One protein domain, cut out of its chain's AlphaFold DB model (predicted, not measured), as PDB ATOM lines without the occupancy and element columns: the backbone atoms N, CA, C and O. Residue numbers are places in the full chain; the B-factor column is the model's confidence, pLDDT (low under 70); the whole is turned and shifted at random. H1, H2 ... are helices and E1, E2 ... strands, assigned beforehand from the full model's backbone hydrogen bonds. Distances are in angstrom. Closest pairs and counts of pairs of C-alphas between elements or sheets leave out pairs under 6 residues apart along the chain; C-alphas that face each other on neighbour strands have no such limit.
ATOM      1  N   PHE A  32     184.074 176.392 132.834       90.25
ATOM      2  CA  PHE A  32     184.808 177.178 131.850       90.25
ATOM      3  C   PHE A  32     185.530 176.322 130.789       90.25
ATOM      4  O   PHE A  32     185.602 176.695 129.621       90.25
ATOM      5  N   THR A  33     186.056 175.159 131.180       92.19
ATOM      6  CA  THR A  33     186.744 174.224 130.271       92.19
ATOM      7  C   THR A  33     185.830 173.122 129.744       92.19
ATOM      8  O   THR A  33     186.230 172.364 128.866       92.19
ATOM      9  N   GLN A  34     184.598 173.030 130.243       93.38
ATOM     10  CA  GLN A  34     183.645 171.988 129.887       93.38
ATOM     11  C   GLN A  34     183.406 171.875 128.369       93.38
ATOM     12  O   GLN A  34     183.525 170.759 127.868       93.38
ATOM     13  N   PRO A  35     183.211 172.965 127.594       93.50
ATOM     14  CA  PRO A  35     183.023 172.847 126.144       93.50
ATOM     15  C   PRO A  35     184.215 172.203 125.420       93.50
ATOM     16  O   PRO A  35     184.038 171.472 124.446       93.50
ATOM     17  N   TYR A  36     185.437 172.439 125.910       93.56
ATOM     18  CA  TYR A  36     186.646 171.805 125.385       93.56
ATOM     19  C   TYR A  36     186.642 170.291 125.642       93.56
ATOM     20  O   TYR A  36     186.906 169.504 124.732       93.56
ATOM     21  N   TRP A  37     186.302 169.877 126.866       92.75
ATOM     22  CA  TRP A  37     186.279 168.465 127.254       92.75
ATOM     23  C   TRP A  37     185.112 167.691 126.631       92.75
ATOM     24  O   TRP A  37     185.321 166.577 126.151       92.75
ATOM     25  N   ASP A  38     183.922 168.287 126.551       93.81
ATOM     26  CA  ASP A  38     182.750 167.700 125.886       93.81
ATOM     27  C   ASP A  38     183.007 167.511 124.382       93.81
ATOM     28  O   ASP A  38     182.658 166.481 123.794       93.81
ATOM     29  N   GLY A  39     183.698 168.476 123.766       92.88
ATOM     30  CA  GLY A  39     184.219 168.364 122.409       92.88
ATOM     31  C   GLY A  39     185.169 167.184 122.241       92.88
ATOM     32  O   GLY A  39     184.954 166.347 121.364       92.88
ATOM     33  N   ALA A  40     186.168 167.073 123.122       92.06
ATOM     34  CA  ALA A  40     187.138 165.980 123.099       92.06
ATOM     35  C   ALA A  40     186.468 164.603 123.252       92.06
ATOM     36  O   ALA A  40     186.807 163.675 122.518       92.06
ATOM     37  N   LEU A  41     185.476 164.478 124.141       92.19
ATOM     38  CA  LEU A  41     184.663 163.264 124.296       92.19
ATOM     39  C   LEU A  41     183.858 162.932 123.032       92.19
ATOM     40  O   LEU A  41     183.658 161.763 122.715       92.19
ATOM     41  N   SER A  42     183.437 163.956 122.290       93.75
ATOM     42  CA  SER A  42     182.675 163.829 121.043       93.75
ATOM     43  C   SER A  42     183.553 163.708 119.788       93.75
ATOM     44  O   SER A  42     183.027 163.746 118.676       93.75
ATOM     45  N   GLY A  43     184.882 163.614 119.930       93.06
ATOM     46  CA  GLY A  43     185.817 163.565 118.800       93.06
ATOM     47  C   GLY A  43     185.927 164.877 118.011       93.06
ATOM     48  O   GLY A  43     186.337 164.864 116.852       93.06
ATOM     49  N   LYS A  44     185.550 166.009 118.614       93.88
ATOM     50  CA  LYS A  44     185.604 167.349 118.017       93.88
ATOM     51  C   LYS A  44     186.715 168.168 118.663       93.88
ATOM     52  O   LYS A  44     186.810 168.243 119.885       93.88
ATOM     53  N   LEU A  45     187.527 168.835 117.845       93.88
ATOM     54  CA  LEU A  45     188.493 169.805 118.348       93.88
ATOM     55  C   LEU A  45     187.793 171.153 118.537       93.88
ATOM     56  O   LEU A  45     187.473 171.829 117.562       93.88
ATOM     57  N   MET A  46     187.543 171.517 119.793       94.69
ATOM     58  CA  MET A  46     186.909 172.784 120.164       94.69
ATOM     59  C   MET A  46     187.982 173.798 120.558       94.69
ATOM     60  O   MET A  46     188.775 173.533 121.463       94.69
ATOM     61  N   ILE A  47     188.010 174.961 119.912       94.94
ATOM     62  CA  ILE A  47     188.953 176.049 120.222       94.94
ATOM     63  C   ILE A  47     188.167 177.343 120.425       94.94
ATOM     64  O   ILE A  47     187.165 177.574 119.751       94.94
ATOM     65  N   GLN A  48     188.610 178.186 121.360       94.75
ATOM     66  CA  GLN A  48     188.011 179.504 121.541       94.75
ATOM     67  C   GLN A  48     188.407 180.441 120.402       94.75
ATOM     68  O   GLN A  48     189.591 180.562 120.078       94.75
ATOM     69  N   ARG A  49     187.431 181.163 119.856       94.38
ATOM     70  CA  ARG A  49     187.627 182.231 118.882       94.38
ATOM     71  C   ARG A  49     186.944 183.505 119.355       94.38
ATOM     72  O   ARG A  49     185.804 183.489 119.808       94.38
ATOM     73  N   CYS A  50     187.657 184.620 119.241       93.38
ATOM     74  CA  CYS A  50     187.095 185.933 119.534       93.38
ATOM     75  C   CYS A  50     186.095 186.330 118.447       93.38
ATOM     76  O   CYS A  50     186.431 186.314 117.259       93.38
ATOM     77  N   ASN A  51     184.885 186.720 118.836       92.38
ATOM     78  CA  ASN A  51     183.857 187.188 117.908       92.38
ATOM     79  C   ASN A  51     184.257 188.504 117.198       92.38
ATOM     80  O   ASN A  51     183.854 188.695 116.049       92.38
ATOM     81  N   HIS A  52     185.104 189.333 117.816       91.94
ATOM     82  CA  HIS A  52     185.568 190.619 117.293       91.94
ATOM     83  C   HIS A  52     186.824 190.467 116.415       91.94
ATOM     84  O   HIS A  52     186.747 190.533 115.189       91.94
ATOM     85  N   CYS A  53     187.989 190.163 117.003       91.75
ATOM     86  CA  CYS A  53     189.262 190.090 116.261       91.75
ATOM     87  C   CYS A  53     189.534 188.749 115.565       91.75
ATOM     88  O   CYS A  53     190.608 188.565 114.985       91.75
ATOM     89  N   LYS A  54     188.617 187.777 115.677       91.75
ATOM     90  CA  LYS A  54     188.713 186.435 115.068       91.75
ATOM     91  C   LYS A  54     189.965 185.637 115.441       91.75
ATOM     92  O   LYS A  54     190.255 184.633 114.794       91.75
ATOM     93  N   SER A  55     190.691 186.055 116.479       91.44
ATOM     94  CA  SER A  55     191.873 185.348 116.974       91.44
ATOM     95  C   SER A  55     191.471 184.108 117.762       91.44
ATOM     96  O   SER A  55     190.476 184.127 118.489       91.44
ATOM     97  N   TYR A  56     192.269 183.055 117.618       92.56
ATOM     98  CA  TYR A  56     192.079 181.793 118.317       92.56
ATOM     99  C   TYR A  56     192.918 181.721 119.588       92.56
ATOM    100  O   TYR A  56     194.031 182.252 119.632       92.56
ATOM    101  N   TYR A  57     192.394 181.023 120.591       92.06
ATOM    102  CA  TYR A  57     193.018 180.880 121.899       92.06
ATOM    103  C   TYR A  57     193.070 179.415 122.331       92.06
ATOM    104  O   TYR A  57     192.059 178.710 122.362       92.06
ATOM    105  N   HIS A  58     194.278 178.969 122.676       91.19
ATOM    106  CA  HIS A  58     194.541 177.688 123.317       91.19
ATOM    107  C   HIS A  58     195.751 177.841 124.258       91.19
ATOM    108  O   HIS A  58     196.796 178.309 123.795       91.19
ATOM    109  N   PRO A  59     195.658 177.456 125.546       89.50
ATOM    110  CA  PRO A  59     194.493 176.883 126.240       89.50
ATOM    111  C   PRO A  59     193.323 177.882 126.391       89.50
ATOM    112  O   PRO A  59     193.502 179.058 126.076       89.50
ATOM    113  N   PRO A  60     192.129 177.438 126.841       90.44
ATOM    114  CA  PRO A  60     191.003 178.339 127.077       90.44
ATOM    115  C   PRO A  60     191.354 179.477 128.047       90.44
ATOM    116  O   PRO A  60     191.908 179.228 129.119       90.44
ATOM    117  N   VAL A  61     191.002 180.711 127.687       91.81
ATOM    118  CA  VAL A  61     191.201 181.938 128.477       91.81
ATOM    119  C   VAL A  61     189.884 182.690 128.687       91.81
ATOM    120  O   VAL A  61     188.946 182.576 127.897       91.81
ATOM    121  N   SER A  62     189.784 183.436 129.786       89.56
ATOM    122  CA  SER A  62     188.553 184.145 130.158       89.56
ATOM    123  C   SER A  62     188.277 185.381 129.301       89.56
ATOM    124  O   SER A  62     187.124 185.784 129.181       89.56
ATOM    125  N   SER A  63     189.310 185.991 128.718       90.19
ATOM    126  CA  SER A  63     189.184 187.212 127.926       90.19
ATOM    127  C   SER A  63     190.199 187.280 126.787       90.19
ATOM    128  O   SER A  63     191.285 186.695 126.830       90.19
ATOM    129  N   CYS A  64     189.828 188.006 125.732       91.25
ATOM    130  CA  CYS A  64     190.670 188.223 124.565       91.25
ATOM    131  C   CYS A  64     191.796 189.214 124.893       91.25
ATOM    132  O   CYS A  64     191.537 190.397 125.094       91.25
ATOM    133  N   ALA A  65     193.056 188.771 124.855       89.75
ATOM    134  CA  ALA A  65     194.216 189.639 125.102       89.75
ATOM    135  C   ALA A  65     194.402 190.776 124.071       89.75
ATOM    136  O   ALA A  65     195.150 191.713 124.333       89.75
ATOM    137  N   LYS A  66     193.760 190.697 122.895       90.25
ATOM    138  CA  LYS A  66     193.863 191.718 121.835       90.25
ATOM    139  C   LYS A  66     192.775 192.792 121.899       90.25
ATOM    140  O   LYS A  66     193.013 193.892 121.428       90.25
ATOM    141  N   CYS A  67     191.617 192.460 122.463       89.50
ATOM    142  CA  CYS A  67     190.414 193.302 122.490       89.50
ATOM    143  C   CYS A  67     190.053 193.726 123.921       89.50
ATOM    144  O   CYS A  67     188.888 193.939 124.242       89.50
ATOM    145  N   VAL A  68     191.032 193.737 124.832       79.44
ATOM    146  CA  VAL A  68     190.780 194.007 126.253       79.44
ATOM    147  C   VAL A  68     190.113 195.378 126.396       79.44
ATOM    148  O   VAL A  68     190.702 196.385 126.017       79.44
ATOM    149  N   GLY A  69     188.907 195.406 126.970       74.56
ATOM    150  CA  GLY A  69     188.132 196.633 127.185       74.56
ATOM    151  C   GLY A  69     187.034 196.895 126.150       74.56
ATOM    152  O   GLY A  69     186.246 197.814 126.340       74.56
ATOM    153  N   GLU A  70     186.938 196.084 125.098       77.50
ATOM    154  CA  GLU A  70     185.788 196.097 124.194       77.50
ATOM    155  C   GLU A  70     184.664 195.249 124.805       77.50
ATOM    156  O   GLU A  70     184.815 194.038 124.968       77.50
ATOM    157  N   GLU A  71     183.533 195.874 125.148       73.38
ATOM    158  CA  GLU A  71     182.381 195.181 125.756       73.38
ATOM    159  C   GLU A  71     181.813 194.070 124.855       73.38
ATOM    160  O   GLU A  71     181.267 193.082 125.342       73.38
ATOM    161  N   GLU A  72     181.990 194.199 123.539       78.31
ATOM    162  CA  GLU A  72     181.484 193.260 122.535       78.31
ATOM    163  C   GLU A  72     182.424 192.071 122.272       78.31
ATOM    164  O   GLU A  72     182.033 191.117 121.594       78.31
ATOM    165  N   ALA A  73     183.658 192.097 122.792       83.38
ATOM    166  CA  ALA A  73     184.667 191.080 122.520       83.38
ATOM    167  C   ALA A  73     184.484 189.837 123.408       83.38
ATOM    168  O   ALA A  73     185.113 189.686 124.459       83.38
ATOM    169  N   ALA A  74     183.653 188.906 122.943       88.56
ATOM    170  CA  ALA A  74     183.410 187.617 123.578       88.56
ATOM    171  C   ALA A  74     184.247 186.495 122.940       88.56
ATOM    172  O   ALA A  74     184.480 186.458 121.728       88.56
ATOM    173  N   LEU A  75     184.698 185.555 123.776       92.50
ATOM    174  CA  LEU A  75     185.344 184.316 123.344       92.50
ATOM    175  C   LEU A  75     184.326 183.182 123.339       92.50
ATOM    176  O   LEU A  75     183.776 182.833 124.383       92.50
ATOM    177  N   GLU A  76     184.137 182.566 122.180       93.75
ATOM    178  CA  GLU A  76     183.207 181.454 121.994       93.75
ATOM    179  C   GLU A  76     183.951 180.217 121.499       93.75
ATOM    180  O   GLU A  76     184.934 180.321 120.768       93.75
ATOM    181  N   PHE A  77     183.506 179.034 121.916       94.62
ATOM    182  CA  PHE A  77     184.074 177.781 121.429       94.62
ATOM    183  C   PHE A  77     183.469 177.414 120.076       94.62
ATOM    184  O   PHE A  77     182.256 177.255 119.964       94.62
ATOM    185  N   GLU A  78     184.320 177.182 119.079       94.56
ATOM    186  CA  GLU A  78     183.919 176.657 117.775       94.56
ATOM    187  C   GLU A  78     184.642 175.349 117.444       94.56
ATOM    188  O   GLU A  78     185.749 175.080 117.923       94.56
ATOM    189  N   VAL A  79     183.992 174.519 116.624       95.00
ATOM    190  CA  VAL A  79     184.602 173.304 116.075       95.00
ATOM    191  C   VAL A  79     185.578 173.722 114.983       95.00
ATOM    192  O   VAL A  79     185.185 174.378 114.019       95.00
ATOM    193  N   VAL A  80     186.831 173.295 115.092       93.19
ATOM    194  CA  VAL A  80     187.842 173.510 114.052       93.19
ATOM    195  C   VAL A  80     188.138 172.211 113.305       93.19
ATOM    196  O   VAL A  80     187.975 171.113 113.838       93.19
ATOM    197  N   SER A  81     188.624 172.324 112.066       90.75
ATOM    198  CA  SER A  81     188.845 171.170 111.179       90.75
ATOM    199  C   SER A  81     189.921 170.179 111.651       90.75
ATOM    200  O   SER A  81     190.033 169.089 111.096       90.75
ATOM    201  N   GLY A  82     190.756 170.550 112.628       87.88
ATOM    202  CA  GLY A  82     191.880 169.724 113.090       87.88
ATOM    203  C   GLY A  82     193.088 169.705 112.147       87.88
ATOM    204  O   GLY A  82     194.121 169.131 112.492       87.88
ATOM    205  N   ARG A  83     193.003 170.350 110.978       89.69
ATOM    206  CA  ARG A  83     194.131 170.504 110.052       89.69
ATOM    207  C   ARG A  83     195.044 171.644 110.516       89.69
ATOM    208  O   ARG A  83     194.577 172.674 110.994       89.69
ATOM    209  N   GLY A  84     196.350 171.458 110.363       85.38
ATOM    210  CA  GLY A  84     197.369 172.439 110.731       85.38
ATOM    211  C   GLY A  84     198.733 172.056 110.165       85.38
ATOM    212  O   GLY A  84     198.891 170.989 109.572       85.38
ATOM    213  N   THR A  85     199.723 172.924 110.344       87.44
ATOM    214  CA  THR A  85     201.102 172.682 109.912       87.44
ATOM    215  C   THR A  85     202.005 172.503 111.130       87.44
ATOM    216  O   THR A  85     201.790 173.070 112.201       87.44
ATOM    217  N   VAL A  86     203.034 171.666 111.012       87.12
ATOM    218  CA  VAL A  86     204.019 171.554 112.093       87.12
ATOM    219  C   VAL A  86     204.847 172.832 112.106       87.12
ATOM    220  O   VAL A  86     205.475 173.166 111.104       87.12
ATOM    221  N   TYR A  87     204.855 173.537 113.235       83.88
ATOM    222  CA  TYR A  87     205.644 174.761 113.384       83.88
ATOM    223  C   TYR A  87     207.026 174.477 113.923       83.88
ATOM    224  O   TYR A  87     208.019 174.984 113.411       83.88
ATOM    225  N   SER A  88     207.094 173.625 114.938       86.00
ATOM    226  CA  SER A  88     208.351 173.157 115.492       86.00
ATOM    227  C   SER A  88     208.183 171.743 116.031       86.00
ATOM    228  O   SER A  88     207.090 171.333 116.423       86.00
ATOM    229  N   HIS A  89     209.260 170.969 116.048       87.50
ATOM    230  CA  HIS A  89     209.261 169.632 116.627       87.50
ATOM    231  C   HIS A  89     210.557 169.387 117.392       87.50
ATOM    232  O   HIS A  89     211.601 169.959 117.087       87.50
ATOM    233  N   THR A  90     210.490 168.528 118.405       85.62
ATOM    234  CA  THR A  90     211.669 168.068 119.145       85.62
ATOM    235  C   THR A  90     211.686 166.545 119.174       85.62
ATOM    236  O   THR A  90     210.655 165.898 119.357       85.62
ATOM    237  N   LEU A  91     212.871 165.964 118.980       87.81
ATOM    238  CA  LEU A  91     213.085 164.520 119.023       87.81
ATOM    239  C   LEU A  91     213.631 164.116 120.390       87.81
ATOM    240  O   LEU A  91     214.802 164.348 120.690       87.81
ATOM    241  N   ILE A  92     212.797 163.469 121.199       83.06
ATOM    242  CA  ILE A  92     213.224 162.890 122.475       83.06
ATOM    243  C   ILE A  92     213.797 161.496 122.187       83.06
ATOM    244  O   ILE A  92     213.065 160.577 121.824       83.06
ATOM    245  N   ARG A  93     215.123 161.344 122.304       79.06
ATOM    246  CA  ARG A  93     215.832 160.078 122.016       79.06
ATOM    247  C   ARG A  93     215.977 159.165 123.235       79.06
ATOM    248  O   ARG A  93     216.211 157.969 123.073       79.06
ATOM    249  N   GLU A  94     215.820 159.707 124.438       75.19
ATOM    250  CA  GLU A  94     215.921 158.948 125.683       75.19
ATOM    251  C   GLU A  94     214.554 158.414 126.115       75.19
ATOM    252  O   GLU A  94     213.535 159.102 126.045       75.19
ATOM    253  N   LYS A  95     214.520 157.159 126.572       59.06
ATOM    254  CA  LYS A  95     213.287 156.538 127.057       59.06
ATOM    255  C   LYS A  95     212.950 157.103 128.430       59.06
ATOM    256  O   LYS A  95     213.496 156.656 129.437       59.06
ATOM    257  N   PHE A  96     211.987 158.015 128.481       55.19
ATOM    258  CA  PHE A  96     211.269 158.268 129.720       55.19
ATOM    259  C   PHE A  96     210.636 156.937 130.148       55.19
ATOM    260  O   PHE A  96     209.904 156.316 129.377       55.19
ATOM    261  N   ARG A  97     210.987 156.436 131.336       47.19
ATOM    262  CA  ARG A  97     210.534 155.140 131.865       47.19
ATOM    263  C   ARG A  97     209.064 155.229 132.290       47.19
ATOM    264  O   ARG A  97     208.726 155.106 133.458       47.19
ATOM    265  N   ILE A  98     208.187 155.449 131.322       51.84
ATOM    266  CA  ILE A  98     206.751 155.225 131.394       51.84
ATOM    267  C   ILE A  98     206.481 154.274 130.242       51.84
ATOM    268  O   ILE A  98     206.875 154.523 129.109       51.84
ATOM    269  N   GLN A  99     205.895 153.132 130.565       47.59
ATOM    270  CA  GLN A  99     205.634 152.032 129.652       47.59
ATOM    271  C   GLN A  99     204.620 152.480 128.585       47.59
ATOM    272  O   GLN A  99     203.423 152.253 128.700       47.59
ATOM    273  N   MET A 100     205.111 153.182 127.569       45.69
ATOM    274  CA  MET A 100     204.410 153.501 126.340       45.69
ATOM    275  C   MET A 100     205.422 153.313 125.220       45.69
ATOM    276  O   MET A 100     206.353 154.095 125.037       45.69
ATOM    277  N   CYS A 101     205.301 152.184 124.535       39.19
ATOM    278  CA  CYS A 101     206.151 151.849 123.414       39.19
ATOM    279  C   CYS A 101     205.681 152.674 122.212       39.19
ATOM    280  O   CYS A 101     204.819 152.221 121.476       39.19
ATOM    281  N   LEU A 102     206.203 153.887 122.041       44.41
ATOM    282  CA  LEU A 102     206.366 154.513 120.731       44.41
ATOM    283  C   LEU A 102     207.355 155.673 120.868       44.41
ATOM    284  O   LEU A 102     207.298 156.427 121.835       44.41
ATOM    285  N   PHE A 103     208.269 155.800 119.910       41.75
ATOM    286  CA  PHE A 103     209.123 156.973 119.766       41.75
ATOM    287  C   PHE A 103     208.226 158.217 119.680       41.75
ATOM    288  O   PHE A 103     207.547 158.432 118.679       41.75
ATOM    289  N   GLY A 104     208.148 158.979 120.769       53.72
ATOM    290  CA  GLY A 104     207.260 160.127 120.881       53.72
ATOM    291  C   GLY A 104     207.861 161.327 120.168       53.72
ATOM    292  O   GLY A 104     208.704 162.026 120.727       53.72
ATOM    293  N   LEU A 105     207.433 161.574 118.935       48.97
ATOM    294  CA  LEU A 105     207.543 162.899 118.336       48.97
ATOM    295  C   LEU A 105     206.602 163.831 119.110       48.97
ATOM    296  O   LEU A 105     205.389 163.783 118.926       48.97
ATOM    297  N   CYS A 106     207.155 164.671 119.984       48.78
ATOM    298  CA  CYS A 106     206.431 165.818 120.521       48.78
ATOM    299  C   CYS A 106     206.591 166.967 119.518       48.78
ATOM    300  O   CYS A 106     207.667 167.558 119.396       48.78
ATOM    301  N   ALA A 107     205.534 167.251 118.759       42.69
ATOM    302  CA  ALA A 107     205.493 168.368 117.823       42.69
ATOM    303  C   ALA A 107     204.641 169.503 118.402       42.69
ATOM    304  O   ALA A 107     203.505 169.282 118.820       42.69
ATOM    305  N   LEU A 108     205.182 170.721 118.396       48.88
ATOM    306  CA  LEU A 108     204.390 171.938 118.520       48.88
ATOM    307  C   LEU A 108     203.770 172.200 117.145       48.88
ATOM    308  O   LEU A 108     204.410 172.708 116.219       48.88
ATOM    309  N   ILE A 109     202.517 171.788 116.998       47.59
ATOM    310  CA  ILE A 109     201.715 172.081 115.816       47.59
ATOM    311  C   ILE A 109     201.295 173.550 115.941       47.59
ATOM    312  O   ILE A 109     200.516 173.882 116.833       47.59
TER     313      ILE A 109
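This is residues 32 to 109 of the 118 residues of the protein "DUF35_N domain-containing protein" of SAR202 cluster bacterium AD-802-E10_MRT_200m (UniProt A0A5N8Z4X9). Two small lobes follow each other along an elongated, loosely built model, each made round a two-stranded hairpin. The first lobe holds the hairpin E1 E2, the helix H1 packed on it with residues 35 to 40, and the long loop of residues 51 to 74; the second is the thin hairpin E3 E4 with a long loop at its far end, of which residues 97 to 102 stick out. The printed part has 78 residues, with one named helix and four named strands in the order H1, E1, E2, E3, E4, and both sheets are antiparallel, in the orders E1 - E2 and E3 - E4. The class is mixed, helices and strands, though under half of the residues are in named elements. The whole is loose, with a radius of gyration of the C-alphas of 16.5 A and spans of 49 by 26 by 22 A.

E1, residues 45 to 50, and E2, residues 75 to 80, form an antiparallel hairpin at 142 degrees between their directions. N 49 and O 76 are 2.8 A apart and N 78 and O 47 are 2.9 A apart, both within hydrogen-bond range. Residues 56 to 57 of the link pair antiparallel with residues 48 to 49 of E1. H1, residues 34 to 41, has its closest C-alphas to E1 at Tyr 36 and Met 46, 5.3 A apart, and to E2 at Pro 35 and Phe 77, 6.9 A apart. In H1 every O i to N i+4 pair is within hydrogen-bond range. E3, residues 85 to 91, and E4, residues 105 to 109, form the other antiparallel hairpin, at 150 degrees, with N 108 and O 88 within hydrogen-bond range at 2.8 A. E3 and E4 are both apart from H1, E1 and E2.

E1 is 16.2 A long from first to last C-alpha and E2 is 14.5 A. H1 is 10.4 A long and begins with C-alpha 34 at (183.645, 171.988, 129.887). E3, the longest strand by residues, is 17.1 A long and begins with C-alpha 85 at (201.102, 172.682, 109.912). E4 is 11.2 A long and ends with C-alpha 109 at (201.715, 172.081, 115.816).

The C-alphas of Glu 71 and Lys 95 are the two farthest apart, at 49.5 A. The printed part has no cut. The links H1 to E1 and E2 to E3 are tight, with 3 and 4 residues, while E1 to E2 and E3 to E4 are long, with 24 and 13. The mean pLDDT of the printed part is 81.5; residues 95 to 109 are under 70, and the mean of E4 is 47.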